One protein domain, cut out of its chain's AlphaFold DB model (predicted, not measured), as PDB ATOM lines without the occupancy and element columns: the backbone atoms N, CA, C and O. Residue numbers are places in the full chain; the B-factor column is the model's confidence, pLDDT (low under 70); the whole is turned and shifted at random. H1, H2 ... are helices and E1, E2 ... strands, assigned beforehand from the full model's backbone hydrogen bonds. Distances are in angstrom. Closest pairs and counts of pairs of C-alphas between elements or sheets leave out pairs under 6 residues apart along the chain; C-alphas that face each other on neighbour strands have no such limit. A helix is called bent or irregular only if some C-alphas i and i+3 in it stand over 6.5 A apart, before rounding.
ATOM      1  N   ARG A  16     197.860 194.991 325.200       70.25
ATOM      2  CA  ARG A  16     198.441 194.980 326.553       70.25
ATOM      3  C   ARG A  16     199.855 195.554 326.602       70.25
ATOM      4  O   ARG A  16     200.273 196.015 327.661       70.25
ATOM      5  N   ALA A  17     200.549 195.623 325.466       77.62
ATOM      6  CA  ALA A  17     201.932 196.095 325.386       77.62
ATOM      7  C   ALA A  17     202.122 197.526 325.929       77.62
ATOM      8  O   ALA A  17     203.171 197.848 326.484       77.62
ATOM      9  N   GLY A  18     201.095 198.382 325.841       88.06
ATOM     10  CA  GLY A  18     201.129 199.722 326.436       88.06
ATOM     11  C   GLY A  18     201.234 199.701 327.964       88.06
ATOM     12  O   GLY A  18     202.032 200.443 328.529       88.06
ATOM     13  N   LEU A  19     200.468 198.833 328.633       92.56
ATOM     14  CA  LEU A  19     200.486 198.684 330.095       92.56
ATOM     15  C   LEU A  19     201.779 198.022 330.585       92.56
ATOM     16  O   LEU A  19     202.293 198.392 331.638       92.56
ATOM     17  N   GLU A  20     202.336 197.106 329.794       93.56
ATOM     18  CA  GLU A  20     203.603 196.433 330.092       93.56
ATOM     19  C   GLU A  20     204.788 197.411 330.182       93.56
ATOM     20  O   GLU A  20     205.692 197.191 330.988       93.56
ATOM     21  N   LEU A  21     204.748 198.549 329.469       94.50
ATOM     22  CA  LEU A  21     205.754 199.614 329.606       94.50
ATOM     23  C   LEU A  21     205.927 200.087 331.053       94.50
ATOM     24  O   LEU A  21     207.027 200.472 331.431       94.50
ATOM     25  N   LEU A  22     204.873 200.054 331.871       95.00
ATOM     26  CA  LEU A  22     204.925 200.522 333.260       95.00
ATOM     27  C   LEU A  22     205.700 199.588 334.192       95.00
ATOM     28  O   LEU A  22     206.015 199.975 335.315       95.00
ATOM     29  N   ARG A  23     206.044 198.385 333.723       93.38
ATOM     30  CA  ARG A  23     206.982 197.497 334.417       93.38
ATOM     31  C   ARG A  23     208.431 197.948 334.251       93.38
ATOM     32  O   ARG A  23     209.297 197.488 334.991       93.38
ATOM     33  N   LEU A  24     208.710 198.829 333.286       93.94
ATOM     34  CA  LEU A  24     210.022 199.436 333.125       93.94
ATOM     35  C   LEU A  24     210.146 200.633 334.087       93.94
ATOM     36  O   LEU A  24     209.363 201.582 333.993       93.94
ATOM     37  N   PRO A  25     211.141 200.637 334.990       92.44
ATOM     38  CA  PRO A  25     211.319 201.712 335.957       92.44
ATOM     39  C   PRO A  25     211.602 203.040 335.247       92.44
ATOM     40  O   PRO A  25     212.471 203.121 334.372       92.44
ATOM     41  N   PHE A  26     210.872 204.090 335.633       93.00
ATOM     42  CA  PHE A  26     211.033 205.456 335.127       93.00
ATOM     43  C   PHE A  26     210.928 205.588 333.597       93.00
ATOM     44  O   PHE A  26     211.542 206.488 333.009       93.00
ATOM     45  N   VAL A  27     210.154 204.723 332.928       94.69
ATOM     46  CA  VAL A  27     210.047 204.674 331.456       94.69
ATOM     47  C   VAL A  27     209.671 206.026 330.830       94.69
ATOM     48  O   VAL A  27     210.217 206.399 329.792       94.69
ATOM     49  N   PHE A  28     208.835 206.817 331.510       95.19
ATOM     50  CA  PHE A  28     208.376 208.137 331.055       95.19
ATOM     51  C   PHE A  28     209.120 209.320 331.697       95.19
ATOM     52  O   PHE A  28     208.731 210.468 331.494       95.19
ATOM     53  N   SER A  29     210.207 209.078 332.437       93.50
ATOM     54  CA  SER A  29     210.972 210.150 333.100       93.50
ATOM     55  C   SER A  29     211.647 211.116 332.123       93.50
ATOM     56  O   SER A  29     211.769 212.301 332.417       93.50
ATOM     57  N   GLN A  30     212.087 210.614 330.962       94.94
ATOM     58  CA  GLN A  30     212.815 211.406 329.963       94.94
ATOM     59  C   GLN A  30     211.887 211.992 328.899       94.94
ATOM     60  O   GLN A  30     212.063 213.129 328.468       94.94
ATOM     61  N   VAL A  31     210.876 211.221 328.492       96.06
ATOM     62  CA  VAL A  31     209.851 211.643 327.536       96.06
ATOM     63  C   VAL A  31     208.491 211.290 328.123       96.06
ATOM     64  O   VAL A  31     208.034 210.152 328.034       96.06
ATOM     65  N   GLY A  32     207.872 212.285 328.757       94.19
ATOM     66  CA  GLY A  32     206.609 212.121 329.470       94.19
ATOM     67  C   GLY A  32     205.422 211.802 328.562       94.19
ATOM     68  O   GLY A  32     205.417 212.087 327.358       94.19
ATOM     69  N   VAL A  33     204.372 211.260 329.177       96.25
ATOM     70  CA  VAL A  33     203.059 211.130 328.543       96.25
ATOM     71  C   VAL A  33     202.304 212.457 328.545       96.25
ATOM     72  O   VAL A  33     202.503 213.330 329.390       96.25
ATOM     73  N   LEU A  34     201.395 212.605 327.595       97.56
ATOM     74  CA  LEU A  34     200.629 213.813 327.357       97.56
ATOM     75  C   LEU A  34     199.139 213.482 327.435       97.56
ATOM     76  O   LEU A  34     198.644 212.659 326.669       97.56
ATOM     77  N   GLY A  35     198.406 214.163 328.317       96.81
ATOM     78  CA  GLY A  35     196.944 214.196 328.226       96.81
ATOM     79  C   GLY A  35     196.489 214.882 326.930       96.81
ATOM     80  O   GLY A  35     197.273 215.596 326.295       96.81
ATOM     81  N   VAL A  36     195.218 214.717 326.553       96.50
ATOM     82  CA  VAL A  36     194.637 215.213 325.283       96.50
ATOM     83  C   VAL A  36     195.035 216.661 324.956       96.50
ATOM     84  O   VAL A  36     195.513 216.944 323.855       96.50
ATOM     85  N   ASP A  37     194.894 217.592 325.900       97.38
ATOM     86  CA  ASP A  37     195.210 219.002 325.641       97.38
ATOM     87  C   ASP A  37     196.711 219.279 325.529       97.38
ATOM     88  O   ASP A  37     197.125 220.110 324.718       97.38
ATOM     89  N   ALA A  38     197.540 218.579 326.306       97.88
ATOM     90  CA  ALA A  38     198.993 218.687 326.197       97.88
ATOM     91  C   ALA A  38     199.487 218.115 324.860       97.88
ATOM     92  O   ALA A  38     200.323 218.737 324.205       97.88
ATOM     93  N   PHE A  39     198.907 216.999 324.412       98.12
ATOM     94  CA  PHE A  39     199.190 216.393 323.114       98.12
ATOM     95  C   PHE A  39     198.830 217.344 321.969       98.12
ATOM     96  O   PHE A  39     199.637 217.572 321.073       98.12
ATOM     97  N   ARG A  40     197.662 217.996 322.035       98.06
ATOM     98  CA  ARG A  40     197.242 219.004 321.045       98.06
ATOM     99  C   ARG A  40     198.141 220.240 321.031       98.06
ATOM    100  O   ARG A  40     198.419 220.773 319.958       98.06
ATOM    101  N   ARG A  41     198.599 220.715 322.197       98.19
ATOM    102  CA  ARG A  41     199.574 221.818 322.268       98.19
ATOM    103  C   ARG A  41     200.904 221.422 321.629       98.19
ATOM    104  O   ARG A  41     201.403 222.176 320.801       98.19
ATOM    105  N   ALA A  42     201.418 220.234 321.940       97.81
ATOM    106  CA  ALA A  42     202.643 219.715 321.335       97.81
ATOM    107  C   ALA A  42     202.498 219.517 319.813       97.81
ATOM    108  O   ALA A  42     203.376 219.917 319.055       97.81
ATOM    109  N   ALA A  43     201.355 219.011 319.341       98.00
ATOM    110  CA  ALA A  43     201.044 218.923 317.914       98.00
ATOM    111  C   ALA A  43     201.080 220.303 317.233       98.00
ATOM    112  O   ALA A  43     201.632 220.447 316.140       98.00
ATOM    113  N   ARG A  44     200.569 221.349 317.896       98.31
ATOM    114  CA  ARG A  44     200.618 222.724 317.380       98.31
ATOM    115  C   ARG A  44     202.050 223.246 317.250       98.31
ATOM    116  O   ARG A  44     202.342 223.932 316.275       98.31
ATOM    117  N   GLU A  45     202.950 222.901 318.173       97.81
ATOM    118  CA  GLU A  45     204.379 223.242 318.054       97.81
ATOM    119  C   GLU A  45     205.007 222.641 316.788       97.81
ATOM    120  O   GLU A  45     205.896 223.256 316.201       97.81
ATOM    121  N   TRP A  46     204.508 221.485 316.338       97.12
ATOM    122  CA  TRP A  46     204.911 220.797 315.102       97.12
ATOM    123  C   TRP A  46     204.125 221.282 313.869       97.12
ATOM    124  O   TRP A  46     204.262 220.759 312.763       97.12
ATOM    125  N   GLY A  47     203.301 222.323 314.027       97.00
ATOM    126  CA  GLY A  47     202.497 222.903 312.952       97.00
ATOM    127  C   GLY A  47     201.260 222.075 312.590       97.00
ATOM    128  O   GLY A  47     200.737 222.216 311.486       97.00
ATOM    129  N   LEU A  48     200.795 221.206 313.491       97.25
ATOM    130  CA  LEU A  48     199.578 220.412 313.328       97.25
ATOM    131  C   LEU A  48     198.448 221.003 314.183       97.25
ATOM    132  O   LEU A  48     198.450 220.919 315.411       97.25
ATOM    133  N   ASN A  49     197.447 221.587 313.524       97.06
ATOM    134  CA  ASN A  49     196.251 222.101 314.188       97.06
ATOM    135  C   ASN A  49     195.194 220.998 314.294       97.06
ATOM    136  O   ASN A  49     194.425 220.779 313.360       97.06
ATOM    137  N   VAL A  50     195.162 220.309 315.437       97.19
ATOM    138  CA  VAL A  50     194.243 219.187 315.681       97.19
ATOM    139  C   VAL A  50     193.209 219.550 316.745       97.19
ATOM    140  O   VAL A  50     193.526 219.904 317.889       97.19
ATOM    141  N   SER A  51     191.937 219.475 316.365       96.88
ATOM    142  CA  SER A  51     190.805 219.593 317.288       96.88
ATOM    143  C   SER A  51     190.610 218.307 318.103       96.88
ATOM    144  O   SER A  51     191.035 217.227 317.696       96.88
ATOM    145  N   ALA A  52     189.943 218.406 319.257       94.56
ATOM    146  CA  ALA A  52     189.620 217.228 320.068       94.56
ATOM    147  C   ALA A  52     188.741 216.221 319.295       94.56
ATOM    148  O   ALA A  52     188.965 215.017 319.379       94.56
ATOM    149  N   SER A  53     187.804 216.708 318.472       94.75
ATOM    150  CA  SER A  53     186.945 215.864 317.630       94.75
ATOM    151  C   SER A  53     187.717 215.148 316.518       94.75
ATOM    152  O   SER A  53     187.450 213.976 316.249       94.75
ATOM    153  N   GLN A  54     188.702 215.806 315.895       96.25
ATOM    154  CA  GLN A  54     189.608 215.138 314.954       96.25
ATOM    155  C   GLN A  54     190.412 214.045 315.653       96.25
ATOM    156  O   GLN A  54     190.450 212.931 315.147       96.25
ATOM    157  N   LEU A  55     190.989 214.318 316.826       95.69
ATOM    158  CA  LEU A  55     191.760 213.313 317.562       95.69
ATOM    159  C   LEU A  55     190.893 212.104 317.953       95.69
ATOM    160  O   LEU A  55     191.306 210.961 317.770       95.69
ATOM    161  N   HIS A  56     189.657 212.350 318.396       93.88
ATOM    162  CA  HIS A  56     188.672 211.299 318.650       93.88
ATOM    163  C   HIS A  56     188.335 210.498 317.381       93.88
ATOM    164  O   HIS A  56     188.237 209.274 317.433       93.88
ATOM    165  N   SER A  57     188.204 211.163 316.228       94.69
ATOM    166  CA  SER A  57     187.939 210.504 314.940       94.69
ATOM    167  C   SER A  57     189.102 209.612 314.502       94.69
ATOM    168  O   SER A  57     188.877 208.479 314.086       94.69
ATOM    169  N   VAL A  58     190.341 210.098 314.631       95.25
ATOM    170  CA  VAL A  58     191.557 209.327 314.325       95.25
ATOM    171  C   VAL A  58     191.655 208.100 315.239       95.25
ATOM    172  O   VAL A  58     191.942 207.005 314.760       95.25
ATOM    173  N   ARG A  59     191.345 208.255 316.535       93.62
ATOM    174  CA  ARG A  59     191.279 207.141 317.491       93.62
ATOM    175  C   ARG A  59     190.222 206.114 317.108       93.62
ATOM    176  O   ARG A  59     190.526 204.931 317.043       93.62
ATOM    177  N   ARG A  60     188.987 206.556 316.853       92.00
ATOM    178  CA  ARG A  60     187.872 205.670 316.481       92.00
ATOM    179  C   ARG A  60     188.167 204.890 315.197       92.00
ATOM    180  O   ARG A  60     187.688 203.777 315.045       92.00
ATOM    181  N   ALA A  61     188.960 205.468 314.298       91.25
ATOM    182  CA  ALA A  61     189.416 204.818 313.076       91.25
ATOM    183  C   ALA A  61     190.597 203.843 313.278       91.25
ATOM    184  O   ALA A  61     191.053 203.270 312.292       91.25
ATOM    185  N   GLY A  62     191.121 203.690 314.503       91.69
ATOM    186  CA  GLY A  62     192.278 202.840 314.819       91.69
ATOM    187  C   GLY A  62     193.636 203.413 314.388       91.69
ATOM    188  O   GLY A  62     194.670 202.805 314.638       91.69
ATOM    189  N   LEU A  63     193.653 204.605 313.783       94.00
ATOM    190  CA  LEU A  63     194.846 205.202 313.167       94.00
ATOM    191  C   LEU A  63     195.814 205.814 314.191       94.00
ATOM    192  O   LEU A  63     196.992 206.006 313.904       94.00
ATOM    193  N   LEU A  64     195.310 206.153 315.380       94.81
ATOM    194  CA  LEU A  64     196.102 206.633 316.510       94.81
ATOM    195  C   LEU A  64     195.452 206.171 317.812       94.81
ATOM    196  O   LEU A  64     194.494 206.771 318.303       94.81
ATOM    197  N   VAL A  65     195.986 205.097 318.374       93.62
ATOM    198  CA  VAL A  65     195.504 204.517 319.630       93.62
ATOM    199  C   VAL A  65     196.277 205.157 320.786       93.62
ATOM    200  O   VAL A  65     197.502 205.167 320.712       93.62
ATOM    201  N   PRO A  66     195.628 205.725 321.820       95.12
ATOM    202  CA  PRO A  66     196.308 206.228 323.019       95.12
ATOM    203  C   PRO A  66     197.248 205.181 323.637       95.12
ATOM    204  O   PRO A  66     197.141 204.000 323.332       95.12
ATOM    205  N   LEU A  67     198.164 205.577 324.520       94.69
ATOM    206  CA  LEU A  67     198.872 204.584 325.341       94.69
ATOM    207  C   LEU A  67     197.966 204.060 326.452       94.69
ATOM    208  O   LEU A  67     197.949 202.865 326.728       94.69
ATOM    209  N   PHE A  68     197.216 204.967 327.081       95.75
ATOM    210  CA  PHE A  68     196.409 204.654 328.251       95.75
ATOM    211  C   PHE A  68     195.056 205.357 328.211       95.75
ATOM    212  O   PHE A  68     194.936 206.471 327.686       95.75
ATOM    213  N   ALA A  69     194.069 204.725 328.836       95.56
ATOM    214  CA  ALA A  69     192.827 205.347 329.272       95.56
ATOM    215  C   ALA A  69     192.730 205.267 330.801       95.56
ATOM    216  O   ALA A  69     193.175 204.287 331.400       95.56
ATOM    217  N   VAL A  70     192.169 206.290 331.437       95.62
ATOM    218  CA  VAL A  70     191.861 206.290 332.872       95.62
ATOM    219  C   VAL A  70     190.352 206.255 333.038       95.62
ATOM    220  O   VAL A  70     189.658 207.125 332.508       95.62
ATOM    221  N   VAL A  71     189.880 205.254 333.779       94.75
ATOM    222  CA  VAL A  71     188.470 205.077 334.146       94.75
ATOM    223  C   VAL A  71     188.238 205.513 335.595       94.75
ATOM    224  O   VAL A  71     189.170 205.508 336.402       94.75
ATOM    225  N   GLU A  72     187.009 205.904 335.933       91.56
ATOM    226  CA  GLU A  72     186.658 206.339 337.295       91.56
ATOM    227  C   GLU A  72     186.665 205.171 338.292       91.56
ATOM    228  O   GLU A  72     187.154 205.309 339.415       91.56
ATOM    229  N   ASP A  73     186.194 204.002 337.850       91.06
ATOM    230  CA  ASP A  73     186.074 202.816 338.690       91.06
ATOM    231  C   ASP A  73     187.396 202.042 338.774       91.06
ATOM    232  O   ASP A  73     187.872 201.418 337.815       91.06
ATOM    233  N   ALA A  74     187.989 202.068 339.967       91.06
ATOM    234  CA  ALA A  74     189.159 201.271 340.295       91.06
ATOM    235  C   ALA A  74     188.823 199.772 340.277       91.06
ATOM    236  O   ALA A  74     187.846 199.327 340.874       91.06
ATOM    237  N   ASP A  75     189.686 198.985 339.638       90.56
ATOM    238  CA  ASP A  75     189.615 197.526 339.639       90.56
ATOM    239  C   ASP A  75     190.908 196.989 340.248       90.56
ATOM    240  O   ASP A  75     191.979 197.050 339.635       90.56
ATOM    241  N   SER A  76     190.809 196.465 341.469       89.06
ATOM    242  CA  SER A  76     191.957 195.914 342.189       89.06
ATOM    243  C   SER A  76     192.581 194.709 341.480       89.06
ATOM    244  O   SER A  76     193.740 194.400 341.731       89.06
ATOM    245  N   SER A  77     191.848 194.025 340.593       87.56
ATOM    246  CA  SER A  77     192.395 192.922 339.790       87.56
ATOM    247  C   SER A  77     193.273 193.402 338.630       87.56
ATOM    248  O   SER A  77     194.051 192.623 338.082       87.56
ATOM    249  N   LYS A  78     193.185 194.692 338.278       87.06
ATOM    250  CA  LYS A  78     193.930 195.332 337.184       87.06
ATOM    251  C   LYS A  78     195.037 196.267 337.683       87.06
ATOM    252  O   LYS A  78     195.513 197.112 336.927       87.06
ATOM    253  N   THR A  79     195.454 196.151 338.945       90.62
ATOM    254  CA  THR A  79     196.618 196.892 339.452       90.62
ATOM    255  C   THR A  79     197.892 196.400 338.778       90.62
ATOM    256  O   THR A  79     198.132 195.195 338.712       90.62
ATOM    257  N   ILE A  80     198.731 197.325 338.323       90.25
ATOM    258  CA  ILE A  80     200.026 196.998 337.718       90.25
ATOM    259  C   ILE A  80     201.109 197.256 338.757       90.25
ATOM    260  O   ILE A  80     201.122 198.310 339.399       90.25
ATOM    261  N   LEU A  81     202.022 196.298 338.918       90.75
ATOM    262  CA  LEU A  81     203.198 196.480 339.757       90.75
ATOM    263  C   LEU A  81     204.137 197.482 339.074       90.75
ATOM    264  O   LEU A  81     204.748 197.172 338.053       90.75
ATOM    265  N   VAL A  82     204.214 198.679 339.644       90.06
ATOM    266  CA  VAL A  82     205.128 199.751 339.238       90.06
ATOM    267  C   VAL A  82     206.108 199.984 340.382       90.06
ATOM    268  O   VAL A  82     205.741 199.797 341.543       90.06
ATOM    269  N   ASP A  83     207.335 200.389 340.059       86.69
ATOM    270  CA  ASP A  83     208.338 200.785 341.050       86.69
ATOM    271  C   ASP A  83     207.739 201.797 342.046       86.69
ATOM    272  O   ASP A  83     207.143 202.803 341.651       86.69
ATOM    273  N   GLU A  84     207.873 201.531 343.347       86.62
ATOM    274  CA  GLU A  84     207.332 202.392 344.403       86.62
ATOM    275  C   GLU A  84     207.967 203.789 344.403       86.62
ATOM    276  O   GLU A  84     207.339 204.758 344.841       86.62
ATOM    277  N   ALA A  85     209.191 203.915 343.889       86.88
ATOM    278  CA  ALA A  85     209.855 205.198 343.715       86.88
ATOM    279  C   ALA A  85     209.268 206.008 342.545       86.88
ATOM    280  O   ALA A  85     209.465 207.224 342.492       86.88
ATOM    281  N   ASP A  86     208.523 205.381 341.628       85.88
ATOM    282  CA  ASP A  86     207.848 206.081 340.541       85.88
ATOM    283  C   ASP A  86     206.499 206.658 341.011       85.88
ATOM    284  O   ASP A  86     205.478 205.979 341.195       85.88
ATOM    285  N   GLN A  87     206.503 207.968 341.246       86.38
ATOM    286  CA  GLN A  87     205.331 208.738 341.660       86.38
ATOM    287  C   GLN A  87     204.730 209.543 340.501       86.38
ATOM    288  O   GLN A  87     203.916 210.446 340.742       86.38
ATOM    289  N   ASP A  88     205.087 209.225 339.248       89.56
ATOM    290  CA  ASP A  88     204.454 209.832 338.081       89.56
ATOM    291  C   ASP A  88     202.926 209.657 338.133       89.56
ATOM    292  O   ASP A  88     202.379 208.718 338.726       89.56
ATOM    293  N   ARG A  89     202.197 210.595 337.522       92.44
ATOM    294  CA  ARG A  89     200.732 210.555 337.478       92.44
ATOM    295  C   ARG A  89     200.221 209.222 336.917       92.44
ATOM    296  O   ARG A  89     199.258 208.691 337.467       92.44
ATOM    297  N   ILE A  90     200.867 208.661 335.894       94.56
ATOM    298  CA  ILE A  90     200.468 207.367 335.322       94.56
ATOM    299  C   ILE A  90     200.783 206.210 336.264       94.56
ATOM    300  O   ILE A  90     199.931 205.343 336.449       94.56
ATOM    301  N   ALA A  91     201.946 206.224 336.922       92.56
ATOM    302  CA  ALA A  91     202.305 205.218 337.919       92.56
ATOM    303  C   ALA A  91     201.283 205.170 339.070       92.56
ATOM    304  O   ALA A  91     200.920 204.095 339.549       92.56
ATOM    305  N   ARG A  92     200.747 206.329 339.478       93.00
ATOM    306  CA  ARG A  92     199.675 206.403 340.485       93.00
ATOM    307  C   ARG A  92     198.358 205.800 339.997       93.00
ATOM    308  O   ARG A  92     197.751 205.039 340.744       93.00
ATOM    309  N   TYR A  93     197.927 206.087 338.766       95.25
ATOM    310  CA  TYR A  93     196.717 205.468 338.199       95.25
ATOM    311  C   TYR A  93     196.858 203.953 338.020       95.25
ATOM    312  O   TYR A  93     195.918 203.201 338.274       95.25
ATOM    313  N   ALA A  94     198.049 203.497 337.639       94.44
ATOM    314  CA  ALA A  94     198.367 202.082 337.510       94.44
ATOM    315  C   ALA A  94     198.284 201.346 338.859       94.44
ATOM    316  O   ALA A  94     197.641 200.300 338.950       94.44
ATOM    317  N   ARG A  95     198.851 201.932 339.925       94.25
ATOM    318  CA  ARG A  95     198.754 201.401 341.298       94.25
ATOM    319  C   ARG A  95     197.334 201.452 341.861       94.25
ATOM    320  O   ARG A  95     196.946 200.562 342.605       94.25
ATOM    321  N   ALA A  96     196.555 202.467 341.491       94.00
ATOM    322  CA  ALA A  96     195.152 202.584 341.884       94.00
ATOM    323  C   ALA A  96     194.223 201.614 341.131       94.00
ATOM    324  O   ALA A  96     193.044 201.532 341.463       94.00
ATOM    325  N   GLY A  97     194.714 200.903 340.108       93.94
ATOM    326  CA  GLY A  97     193.885 200.011 339.296       93.94
ATOM    327  C   GLY A  97     192.853 200.757 338.444       93.94
ATOM    328  O   GLY A  97     191.841 200.166 338.066       93.94
ATOM    329  N   THR A  98     193.077 202.037 338.130       95.50
ATOM    330  CA  THR A  98     192.188 202.862 337.284       95.50
ATOM    331  C   THR A  98     192.690 203.003 335.846       95.50
ATOM    332  O   THR A  98     191.977 203.493 334.975       95.50
ATOM    333  N   LEU A  99     193.923 202.571 335.572       95.06
ATOM    334  CA  LEU A  99     194.502 202.599 334.234       95.06
ATOM    335  C   LEU A  99     194.023 201.400 333.401       95.06
ATOM    336  O   LEU A  99     193.959 200.270 333.895       95.06
ATOM    337  N   ARG A 100     193.697 201.634 332.132       93.75
ATOM    338  CA  ARG A 100     193.234 200.620 331.178       93.75
ATOM    339  C   ARG A 100     193.973 200.737 329.854       93.75
ATOM    340  O   ARG A 100     194.422 201.822 329.466       93.75
ATOM    341  N   ALA A 101     194.038 199.613 329.150       91.81
ATOM    342  CA  ALA A 101     194.316 199.631 327.726       91.81
ATOM    343  C   ALA A 101     193.144 200.346 327.016       91.81
ATOM    344  O   ALA A 101     191.994 200.190 327.426       91.81
ATOM    345  N   PRO A 102     193.404 201.180 326.003       87.94
ATOM    346  CA  PRO A 102     192.375 202.031 325.398       87.94
ATOM    347  C   PRO A 102     191.317 201.285 324.575       87.94
ATOM    348  O   PRO A 102     190.336 201.901 324.166       87.94
ATOM    349  N   ASP A 103     191.522 200.001 324.311       84.69
ATOM    350  CA  ASP A 103     190.595 199.081 323.653       84.69
ATOM    351  C   ASP A 103     189.816 198.190 324.642       84.69
ATOM    352  O   ASP A 103     188.978 197.393 324.221       84.69
ATOM    353  N   ASP A 104     190.057 198.329 325.950       80.88
ATOM    354  CA  ASP A 104     189.305 197.617 326.983       80.88
ATOM    355  C   ASP A 104     187.819 198.013 326.919       80.88
ATOM    356  O   ASP A 104     187.471 199.194 326.889       80.88
ATOM    357  N   ALA A 105     186.928 197.016 326.929       74.69
ATOM    358  CA  ALA A 105     185.480 197.207 326.833       74.69
ATOM    359  C   ALA A 105     184.889 198.093 327.949       74.69
ATOM    360  O   ALA A 105     183.775 198.596 327.808       74.69
ATOM    361  N   THR A 106     185.618 198.275 329.053       76.19
ATOM    362  CA  THR A 106     185.234 199.146 330.175       76.19
ATOM    363  C   THR A 106     185.543 200.628 329.948       76.19
ATOM    364  O   THR A 106     185.111 201.463 330.739       76.19
ATOM    365  N   VAL A 107     186.278 200.978 328.889       81.69
ATOM    366  CA  VAL A 107     186.647 202.363 328.581       81.69
ATOM    367  C   VAL A 107     185.485 203.065 327.888       81.69
ATOM    368  O   VAL A 107     185.100 202.734 326.766       81.69
ATOM    369  N   ASP A 108     184.942 204.078 328.552       82.88
ATOM    370  CA  ASP A 108     183.852 204.893 328.034       82.88
ATOM    371  C   ASP A 108     184.356 206.054 327.154       82.88
ATOM    372  O   ASP A 108     185.553 206.313 327.005       82.88
ATOM    373  N   ALA A 109     183.425 206.787 326.538       76.69
ATOM    374  CA  ALA A 109     183.776 207.942 325.713       76.69
ATOM    375  C   ALA A 109     184.268 209.153 326.535       76.69
ATOM    376  O   ALA A 109     184.904 210.037 325.953       76.69
ATOM    377  N   GLY A 110     183.963 209.195 327.840       82.62
ATOM    378  CA  GLY A 110     184.317 210.266 328.777       82.62
ATOM    379  C   GLY A 110     185.696 210.120 329.429       82.62
ATOM    380  O   GLY A 110     186.184 211.092 330.002       82.62
ATOM    381  N   SER A 111     186.331 208.952 329.302       89.31
ATOM    382  CA  SER A 111     187.627 208.630 329.904       89.31
ATOM    383  C   SER A 111     188.721 209.642 329.545       89.31
ATOM    384  O   SER A 111     188.773 210.200 328.441       89.31
ATOM    385  N   GLU A 112     189.664 209.845 330.467       94.56
ATOM    386  CA  GLU A 112     190.874 210.625 330.199       94.56
ATOM    387  C   GLU A 112     191.874 209.756 329.428       94.56
ATOM    388  O   GLU A 112     192.208 208.648 329.845       94.56
ATOM    389  N   TYR A 113     192.378 210.264 328.300       95.69
ATOM    390  CA  TYR A 113     193.331 209.544 327.456       95.69
ATOM    391  C   TYR A 113     194.718 210.167 327.519       95.69
ATOM    392  O   TYR A 113     194.874 211.393 327.464       95.69
ATOM    393  N   PHE A 114     195.724 209.297 327.545       97.12
ATOM    394  CA  PHE A 114     197.128 209.673 327.561       97.12
ATOM    395  C   PHE A 114     197.846 209.123 326.339       97.12
ATOM    396  O   PHE A 114     197.698 207.958 325.970       97.12
ATOM    397  N   TYR A 115     198.655 209.980 325.735       97.50
ATOM    398  CA  TYR A 115     199.435 209.697 324.543       97.50
ATOM    399  C   TYR A 115     200.919 209.817 324.862       97.50
ATOM    400  O   TYR A 115     201.334 210.696 325.615       97.50
ATOM    401  N   SER A 116     201.744 208.983 324.250       96.44
ATOM    402  CA  SER A 116     203.189 209.195 324.256       96.44
ATOM    403  C   SER A 116     203.533 210.334 323.302       96.44
ATOM    404  O   SER A 116     202.931 210.475 322.232       96.44
ATOM    405  N   ARG A 117     204.540 211.143 323.649       97.25
ATOM    406  CA  ARG A 117     205.047 212.187 322.747       97.25
ATOM    407  C   ARG A 117     205.546 211.605 321.419       97.25
ATOM    408  O   ARG A 117     205.413 212.267 320.396       97.25
ATOM    409  N   TRP A 118     206.036 210.362 321.417       97.88
ATOM    410  CA  TRP A 118     206.456 209.657 320.202       97.88
ATOM    411  C   TRP A 118     205.313 209.486 319.200       97.88
ATOM    412  O   TRP A 118     205.543 209.569 318.002       97.88
ATOM    413  N   GLN A 119     204.066 209.369 319.666       97.44
ATOM    414  CA  GLN A 119     202.903 209.189 318.793       97.44
ATOM    415  C   GLN A 119     202.587 210.412 317.926       97.44
ATOM    416  O   GLN A 119     201.846 210.307 316.947       97.44
ATOM    417  N   LEU A 120     203.158 211.578 318.247       97.50
ATOM    418  CA  LEU A 120     203.069 212.749 317.383       97.50
ATOM    419  C   LEU A 120     203.747 212.507 316.020       97.50
ATOM    420  O   LEU A 120     203.324 213.116 315.038       97.50
ATOM    421  N   LEU A 121     204.739 211.606 315.929       97.25
ATOM    422  CA  LEU A 121     205.453 211.282 314.681       97.25
ATOM    423  C   LEU A 121     204.512 210.687 313.617       97.25
ATOM    424  O   LEU A 121     204.627 210.995 312.428       97.25
ATOM    425  N   GLY A 122     203.539 209.883 314.056       95.31
ATOM    426  CA  GLY A 122     202.512 209.285 313.199       95.31
ATOM    427  C   GLY A 122     201.272 210.159 312.971       95.31
ATOM    428  O   GLY A 122     200.483 209.874 312.071       95.31
ATOM    429  N   LEU A 123     201.080 211.239 313.739       97.00
ATOM    430  CA  LEU A 123     199.827 212.010 313.740       97.00
ATOM    431  C   LEU A 123     199.497 212.621 312.370       97.00
ATOM    432  O   LEU A 123     198.340 212.601 311.950       97.00
ATOM    433  N   ARG A 124     200.497 213.155 311.658       96.25
ATOM    434  CA  ARG A 124     200.305 213.745 310.322       96.25
ATOM    435  C   ARG A 124     199.766 212.719 309.323       96.25
ATOM    436  O   ARG A 124     198.844 213.032 308.570       96.25
ATOM    437  N   ASP A 125     200.303 211.503 309.343       94.81
ATOM    438  CA  ASP A 125     199.851 210.436 308.446       94.81
ATOM    439  C   ASP A 125     198.478 209.932 308.837       94.81
ATOM    440  O   ASP A 125     197.629 209.775 307.969       94.81
ATOM    441  N   ALA A 126     198.233 209.760 310.135       95.94
ATOM    442  CA  ALA A 126     196.936 209.347 310.645       95.94
ATOM    443  C   ALA A 126     195.826 210.332 310.227       95.94
ATOM    444  O   ALA A 126     194.745 209.919 309.808       95.94
ATOM    445  N   LEU A 127     196.102 211.641 310.255       96.56
ATOM    446  CA  LEU A 127     195.179 212.666 309.758       96.56
ATOM    447  C   LEU A 127     194.993 212.600 308.239       96.56
ATOM    448  O   LEU A 127     193.864 212.718 307.766       96.56
ATOM    449  N   ARG A 128     196.074 212.395 307.476       95.25
ATOM    450  CA  ARG A 128     196.009 212.243 306.014       95.25
ATOM    451  C   ARG A 128     195.182 211.021 305.620       95.25
ATOM    452  O   ARG A 128     194.346 211.118 304.731       95.25
ATOM    453  N   VAL A 129     195.387 209.892 306.292       94.38
ATOM    454  CA  VAL A 129     194.626 208.657 306.074       94.38
ATOM    455  C   VAL A 129     193.156 208.858 306.437       94.38
ATOM    456  O   VAL A 129     192.282 208.488 305.657       94.38
ATOM    457  N   LEU A 130     192.861 209.506 307.568       94.75
ATOM    458  CA  LEU A 130     191.484 209.827 307.946       94.75
ATOM    459  C   LEU A 130     190.788 210.686 306.880       94.75
ATOM    460  O   LEU A 130     189.632 210.434 306.549       94.75
ATOM    461  N   GLU A 131     191.484 211.685 306.336       95.12
ATOM    462  CA  GLU A 131     190.946 212.531 305.272       95.12
ATOM    463  C   GLU A 131     190.754 211.749 303.966       95.12
ATOM    464  O   GLU A 131     189.694 211.826 303.349       95.12
ATOM    465  N   ASN A 132     191.711 210.897 303.597       92.62
ATOM    466  CA  ASN A 132     191.582 210.014 302.439       92.62
ATOM    467  C   ASN A 132     190.379 209.071 302.565       92.62
ATOM    468  O   ASN A 132     189.662 208.885 301.588       92.62
ATOM    469  N   ARG A 133     190.103 208.523 303.757       92.44
ATOM    470  CA  ARG A 133     188.914 207.687 304.009       92.44
ATOM    471  C   ARG A 133     187.605 208.466 303.876       92.44
ATOM    472  O   ARG A 133     186.594 207.890 303.490       92.44
ATOM    473  N   ARG A 134     187.601 209.768 304.173       92.44
ATOM    474  CA  ARG A 134     186.424 210.628 303.947       92.44
ATOM    475  C   ARG A 134     186.169 210.860 302.462       92.44
ATOM    476  O   ARG A 134     185.016 210.869 302.049       92.44
ATOM    477  N   ILE A 135     187.233 211.038 301.680       93.25
ATOM    478  CA  ILE A 135     187.154 211.261 300.230       93.25
ATOM    479  C   ILE A 135     186.825 209.950 299.497       93.25
ATOM    480  O   ILE A 135     185.997 209.934 298.589       93.25
ATOM    481  N   CYS A 136     187.440 208.846 299.919       92.44
ATOM    482  CA  CYS A 136     187.352 207.523 299.304       92.44
ATOM    483  C   CYS A 136     186.903 206.465 300.333       92.44
ATOM    484  O   CYS A 136     187.713 205.634 300.746       92.44
ATOM    485  N   PRO A 137     185.619 206.439 300.734       88.75
ATOM    486  CA  PRO A 137     185.127 205.547 301.793       88.75
ATOM    487  C   PRO A 137     185.224 204.052 301.457       88.75
ATOM    488  O   PRO A 137     185.215 203.225 302.361       88.75
ATOM    489  N   ASN A 138     185.349 203.707 300.172       89.88
ATOM    490  CA  ASN A 138     185.464 202.325 299.695       89.88
ATOM    491  C   ASN A 138     186.921 201.883 299.454       89.88
ATOM    492  O   ASN A 138     187.140 200.806 298.898       89.88
ATOM    493  N   ALA A 139     187.915 202.712 299.793       83.38
ATOM    494  CA  ALA A 139     189.314 202.308 299.691       83.38
ATOM    495  C   ALA A 139     189.604 201.149 300.669       83.38
ATOM    496  O   ALA A 139     189.083 201.153 301.786       83.38
ATOM    497  N   PRO A 140     190.419 200.155 300.276       81.00
ATOM    498  CA  PRO A 140     190.753 199.036 301.150       81.00
ATOM    499  C   PRO A 140     191.450 199.533 302.425       81.00
ATOM    500  O   PRO A 140     192.461 200.225 302.352       81.00
ATOM    501  N   THR A 141     190.921 199.169 303.598       81.94
ATOM    502  CA  THR A 141     191.415 199.662 304.899       81.94
ATOM    503  C   THR A 141     192.642 198.913 305.414       81.94
ATOM    504  O   THR A 141     193.364 199.446 306.255       81.94
ATOM    505  N   GLY A 142     192.922 197.715 304.890       80.88
ATOM    506  CA  GLY A 142     193.971 196.838 305.421       80.88
ATOM    507  C   GLY A 142     195.381 197.437 305.384       80.88
ATOM    508  O   GLY A 142     196.162 197.217 306.305       80.88
ATOM    509  N   SER A 143     195.716 198.250 304.374       83.69
ATOM    510  CA  SER A 143     197.023 198.926 304.320       83.69
ATOM    511  C   SER A 143     197.174 200.006 305.389       83.69
ATOM    512  O   SER A 143     198.265 200.203 305.920       83.69
ATOM    513  N   ASP A 144     196.083 200.705 305.707       86.94
ATOM    514  CA  ASP A 144     196.067 201.765 306.713       86.94
ATOM    515  C   ASP A 144     196.169 201.189 308.128       86.94
ATOM    516  O   ASP A 144     196.864 201.746 308.975       86.94
ATOM    517  N   GLU A 145     195.472 200.078 308.382       86.69
ATOM    518  CA  GLU A 145     195.503 199.362 309.661       86.69
ATOM    519  C   GLU A 145     196.896 198.782 309.915       86.69
ATOM    520  O   GLU A 145     197.502 199.084 310.940       86.69
ATOM    521  N   ALA A 146     197.477 198.095 308.925       88.38
ATOM    522  CA  ALA A 146     198.846 197.586 309.014       88.38
ATOM    523  C   ALA A 146     199.882 198.705 309.232       88.38
ATOM    524  O   ALA A 146     200.867 198.520 309.952       88.38
ATOM    525  N   PHE A 147     199.676 199.880 308.624       86.94
ATOM    526  CA  PHE A 147     200.513 201.055 308.865       86.94
ATOM    527  C   PHE A 147     200.358 201.587 310.297       86.94
ATOM    528  O   PHE A 147     201.357 201.886 310.952       86.94
ATOM    529  N   ALA A 148     199.124 201.702 310.793       89.12
ATOM    530  CA  ALA A 148     198.841 202.199 312.137       89.12
ATOM    531  C   ALA A 148     199.377 201.262 313.228       89.12
ATOM    532  O   ALA A 148     199.930 201.742 314.222       89.12
ATOM    533  N   ASP A 149     199.265 199.949 313.035       90.69
ATOM    534  CA  ASP A 149     199.803 198.949 313.959       90.69
ATOM    535  C   ASP A 149     201.333 198.975 313.969       90.69
ATOM    536  O   ASP A 149     201.935 199.079 315.037       90.69
ATOM    537  N   ARG A 150     201.969 199.043 312.791       90.81
ATOM    538  CA  ARG A 150     203.420 199.246 312.680       90.81
ATOM    539  C   ARG A 150     203.884 200.502 313.420       90.81
ATOM    540  O   ARG A 150     204.832 200.442 314.196       90.81
ATOM    541  N   ALA A 151     203.209 201.630 313.204       92.12
ATOM    542  CA  ALA A 151     203.545 202.872 313.888       92.12
ATOM    543  C   ALA A 151     203.353 202.741 315.409       92.12
ATOM    544  O   ALA A 151     204.138 203.282 316.184       92.12
ATOM    545  N   ARG A 152     202.323 202.016 315.866       92.50
ATOM    546  CA  ARG A 152     202.088 201.755 317.295       92.50
ATOM    547  C   ARG A 152     203.248 200.981 317.916       92.50
ATOM    548  O   ARG A 152     203.758 201.427 318.941       92.50
ATOM    549  N   GLU A 153     203.680 199.889 317.292       93.56
ATOM    550  CA  GLU A 153     204.833 199.089 317.734       93.56
ATOM    551  C   GLU A 153     206.101 199.949 317.851       93.56
ATOM    552  O   GLU A 153     206.784 199.927 318.876       93.56
ATOM    553  N   GLU A 154     206.376 200.781 316.842       94.81
ATOM    554  CA  GLU A 154     207.521 201.698 316.833       94.81
ATOM    555  C   GLU A 154     207.439 202.734 317.967       94.81
ATOM    556  O   GLU A 154     208.420 202.964 318.675       94.81
ATOM    557  N   HIS A 155     206.268 203.336 318.208       96.38
ATOM    558  CA  HIS A 155     206.086 204.296 319.304       96.38
ATOM    559  C   HIS A 155     206.243 203.654 320.692       96.38
ATOM    560  O   HIS A 155     206.741 204.316 321.611       96.38
ATOM    561  N   LEU A 156     205.818 202.397 320.859       96.38
ATOM    562  CA  LEU A 156     206.002 201.636 322.098       96.38
ATOM    563  C   LEU A 156     207.483 201.326 322.330       96.38
ATOM    564  O   LEU A 156     207.992 201.584 323.421       96.38
ATOM    565  N   ALA A 157     208.200 200.879 321.299       97.12
ATOM    566  CA  ALA A 157     209.642 200.657 321.378       97.12
ATOM    567  C   ALA A 157     210.409 201.945 321.701       97.12
ATOM    568  O   ALA A 157     211.250 201.955 322.599       97.12
ATOM    569  N   LEU A 158     210.068 203.064 321.056       98.25
ATOM    570  CA  LEU A 158     210.646 204.370 321.381       98.25
ATOM    571  C   LEU A 158     210.394 204.761 322.843       98.25
ATOM    572  O   LEU A 158     211.301 205.271 323.498       98.25
ATOM    573  N   ALA A 159     209.196 204.512 323.380       97.50
ATOM    574  CA  ALA A 159     208.901 204.762 324.789       97.50
ATOM    575  C   ALA A 159     209.757 203.884 325.720       97.50
ATOM    576  O   ALA A 159     210.371 204.409 326.649       97.50
ATOM    577  N   GLN A 172     220.876 215.801 327.998       91.88
ATOM    578  CA  GLN A 172     220.101 216.248 329.154       91.88
ATOM    579  C   GLN A 172     219.376 215.062 329.791       91.88
ATOM    580  O   GLN A 172     218.672 214.320 329.112       91.88
ATOM    581  N   VAL A 173     219.516 214.923 331.111       93.00
ATOM    582  CA  VAL A 173     218.737 213.975 331.916       93.00
ATOM    583  C   VAL A 173     217.659 214.753 332.662       93.00
ATOM    584  O   VAL A 173     217.958 215.742 333.336       93.00
ATOM    585  N   SER A 174     216.416 214.303 332.554       92.31
ATOM    586  CA  SER A 174     215.311 214.797 333.372       92.31
ATOM    587  C   SER A 174     215.211 213.965 334.646       92.31
ATOM    588  O   SER A 174     215.139 212.737 334.587       92.31
ATOM    589  N   PHE A 175     215.209 214.636 335.796       92.00
ATOM    590  CA  PHE A 175     215.031 214.007 337.102       92.00
ATOM    591  C   PHE A 175     213.658 214.395 337.648       92.00
ATOM    592  O   PHE A 175     213.436 215.576 337.934       92.00
ATOM    593  N   PRO A 176     212.718 213.443 337.767       87.69
ATOM    594  CA  PRO A 176     211.446 213.712 338.414       87.69
ATOM    595  C   PRO A 176     211.680 214.172 339.857       87.69
ATOM    596  O   PRO A 176     212.508 213.603 340.559       87.69
ATOM    597  N   SER A 177     210.930 215.172 340.328       87.50
ATOM    598  CA  SER A 177     211.117 215.757 341.669       87.50
ATOM    599  C   SER A 177     210.913 214.771 342.824       87.50
ATOM    600  O   SER A 177     211.263 215.070 343.960       87.50
ATOM    601  N   PHE A 178     210.292 213.629 342.542       83.06
ATOM    602  CA  PHE A 178     209.976 212.575 343.500       83.06
ATOM    603  C   PHE A 178     211.009 211.442 343.537       83.06
ATOM    604  O   PHE A 178     210.915 210.585 344.410       83.06
ATOM    605  N   ALA A 179     211.953 211.403 342.594       87.06
ATOM    606  CA  ALA A 179     212.899 210.306 342.447       87.06
ATOM    607  C   ALA A 179     214.320 210.764 342.782       87.06
ATOM    608  O   ALA A 179     214.752 211.846 342.383       87.06
ATOM    609  N   ASP A 180     215.065 209.906 343.475       90.31
ATOM    610  CA  ASP A 180     216.501 210.098 343.644       90.31
ATOM    611  C   ASP A 180     217.234 209.989 342.291       90.31
ATOM    612  O   ASP A 180     216.900 209.151 341.444       90.31
ATOM    613  N   GLN A 181     218.246 210.839 342.086       92.56
ATOM    614  CA  GLN A 181     218.964 210.914 340.812       92.56
ATOM    615  C   GLN A 181     219.683 209.607 340.471       92.56
ATOM    616  O   GLN A 181     219.744 209.233 339.294       92.56
ATOM    617  N   ASP A 182     220.219 208.903 341.468       91.00
ATOM    618  CA  ASP A 182     220.977 207.676 341.241       91.00
ATOM    619  C   ASP A 182     220.055 206.502 340.924       91.00
ATOM    620  O   ASP A 182     220.418 205.644 340.121       91.00
ATOM    621  N   SER A 183     218.836 206.482 341.460       90.38
ATOM    622  CA  SER A 183     217.810 205.510 341.057       90.38
ATOM    623  C   SER A 183     217.418 205.659 339.584       90.38
ATOM    624  O   SER A 183     217.404 204.665 338.859       90.38
TER     625      SER A 183
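AT A GLANCE: This is residues 16 to 159 and 172 to 183 of the 564 residues of an uncharacterized protein of Schumannella luteola (UniProt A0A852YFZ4). A small three-stranded sheet sits in the middle, and from it a long helical hairpin, H5 and H6, reaches out to make one end of the domain. H2 covers part of the sheet, H3 packs across H5, and H1 packs on the last residues of H6; H4, much of the long link of residues 71 to 88, and residues 172 to 183 make the opposite end. The printed part has 156 residues, with six named helices and three named strands in the order H1 E1 H2 H3 E2 H4 E3 H5 H6. The sheet's order is E1, E3, E2, all antiparallel, and the class is mostly helix. The whole is compact, with a radius of gyration of the C-alphas of 16.3 A, and spans 52 by 38 by 24 A.

IN THESE COORDINATES: Look first for the sheet: E3 is residues 112 to 116, 13.7 A long, beginning at C-alpha 112 at (190.874, 210.625, 330.199); E1 is residues 33 to 35 and E2 residues 68 to 70. H5, residues 117 to 135, is 28.8 A long; it is irregular, with C-alphas 121 and 124 7.2 A apart, and has a kink of 38 degrees near residue 124. H6, residues 142 to 159, runs 25.7 A to C-alpha 159 at (208.901, 204.762, 324.789). H2 is residues 36 to 45, H3 residues 52 to 60 and H4 residues 89 to 95. Find H1, residues 16 to 23, from C-alpha 16 at (198.441, 194.980, 326.553).

HOW THE PARTS SIT: Across E1 and E3, find N 34 and O 115, 2.8 A apart; across E3 and E2, N 70 and O 112, also 2.8 A. E1, H2 and H3, and E2 form a split strand-helix-strand unit, two strands running the same way with E3 between them; its crossover is right-handed. H2 is on the sheet at a height of 9.7 A. The hairpin of H5 and H6 has a shallow tilt of 11 degrees, opposite ways; its closest C-alphas, those of Trp 118 and His 155, are 5.4 A apart. H3 touches H5 at residues 126 to 130 alone, about perpendicular at 82 degrees, closest at the C-alphas of Val 58 and Leu 130, 6.4 A. H1 touches H6 at residues 156 to 159 alone, closest at the C-alphas of Gly 18 and Leu 156, 6.8 A. H4 only grazes the sheet, with residues 89 to 94. Every O i to N i+4 pair is within hydrogen-bond range in H2, H3, H4 and H6; in H1 it is 2 of 4, in H5 11 of 15.

THE WHOLE: The two C-alphas farthest apart, those of Asn 138 and Asp 182, are 54.9 A apart. Residues 160 to 171 are not printed; C-alphas 159 and 172 are 16.6 A apart across this cut. The links E2 to H4 and H4 to E3 are long. Residues 134 to 140, of which 134 to 135 belong to H5, stand free. The mean pLDDT of the printed part is 92.1, and no printed residue is under 70.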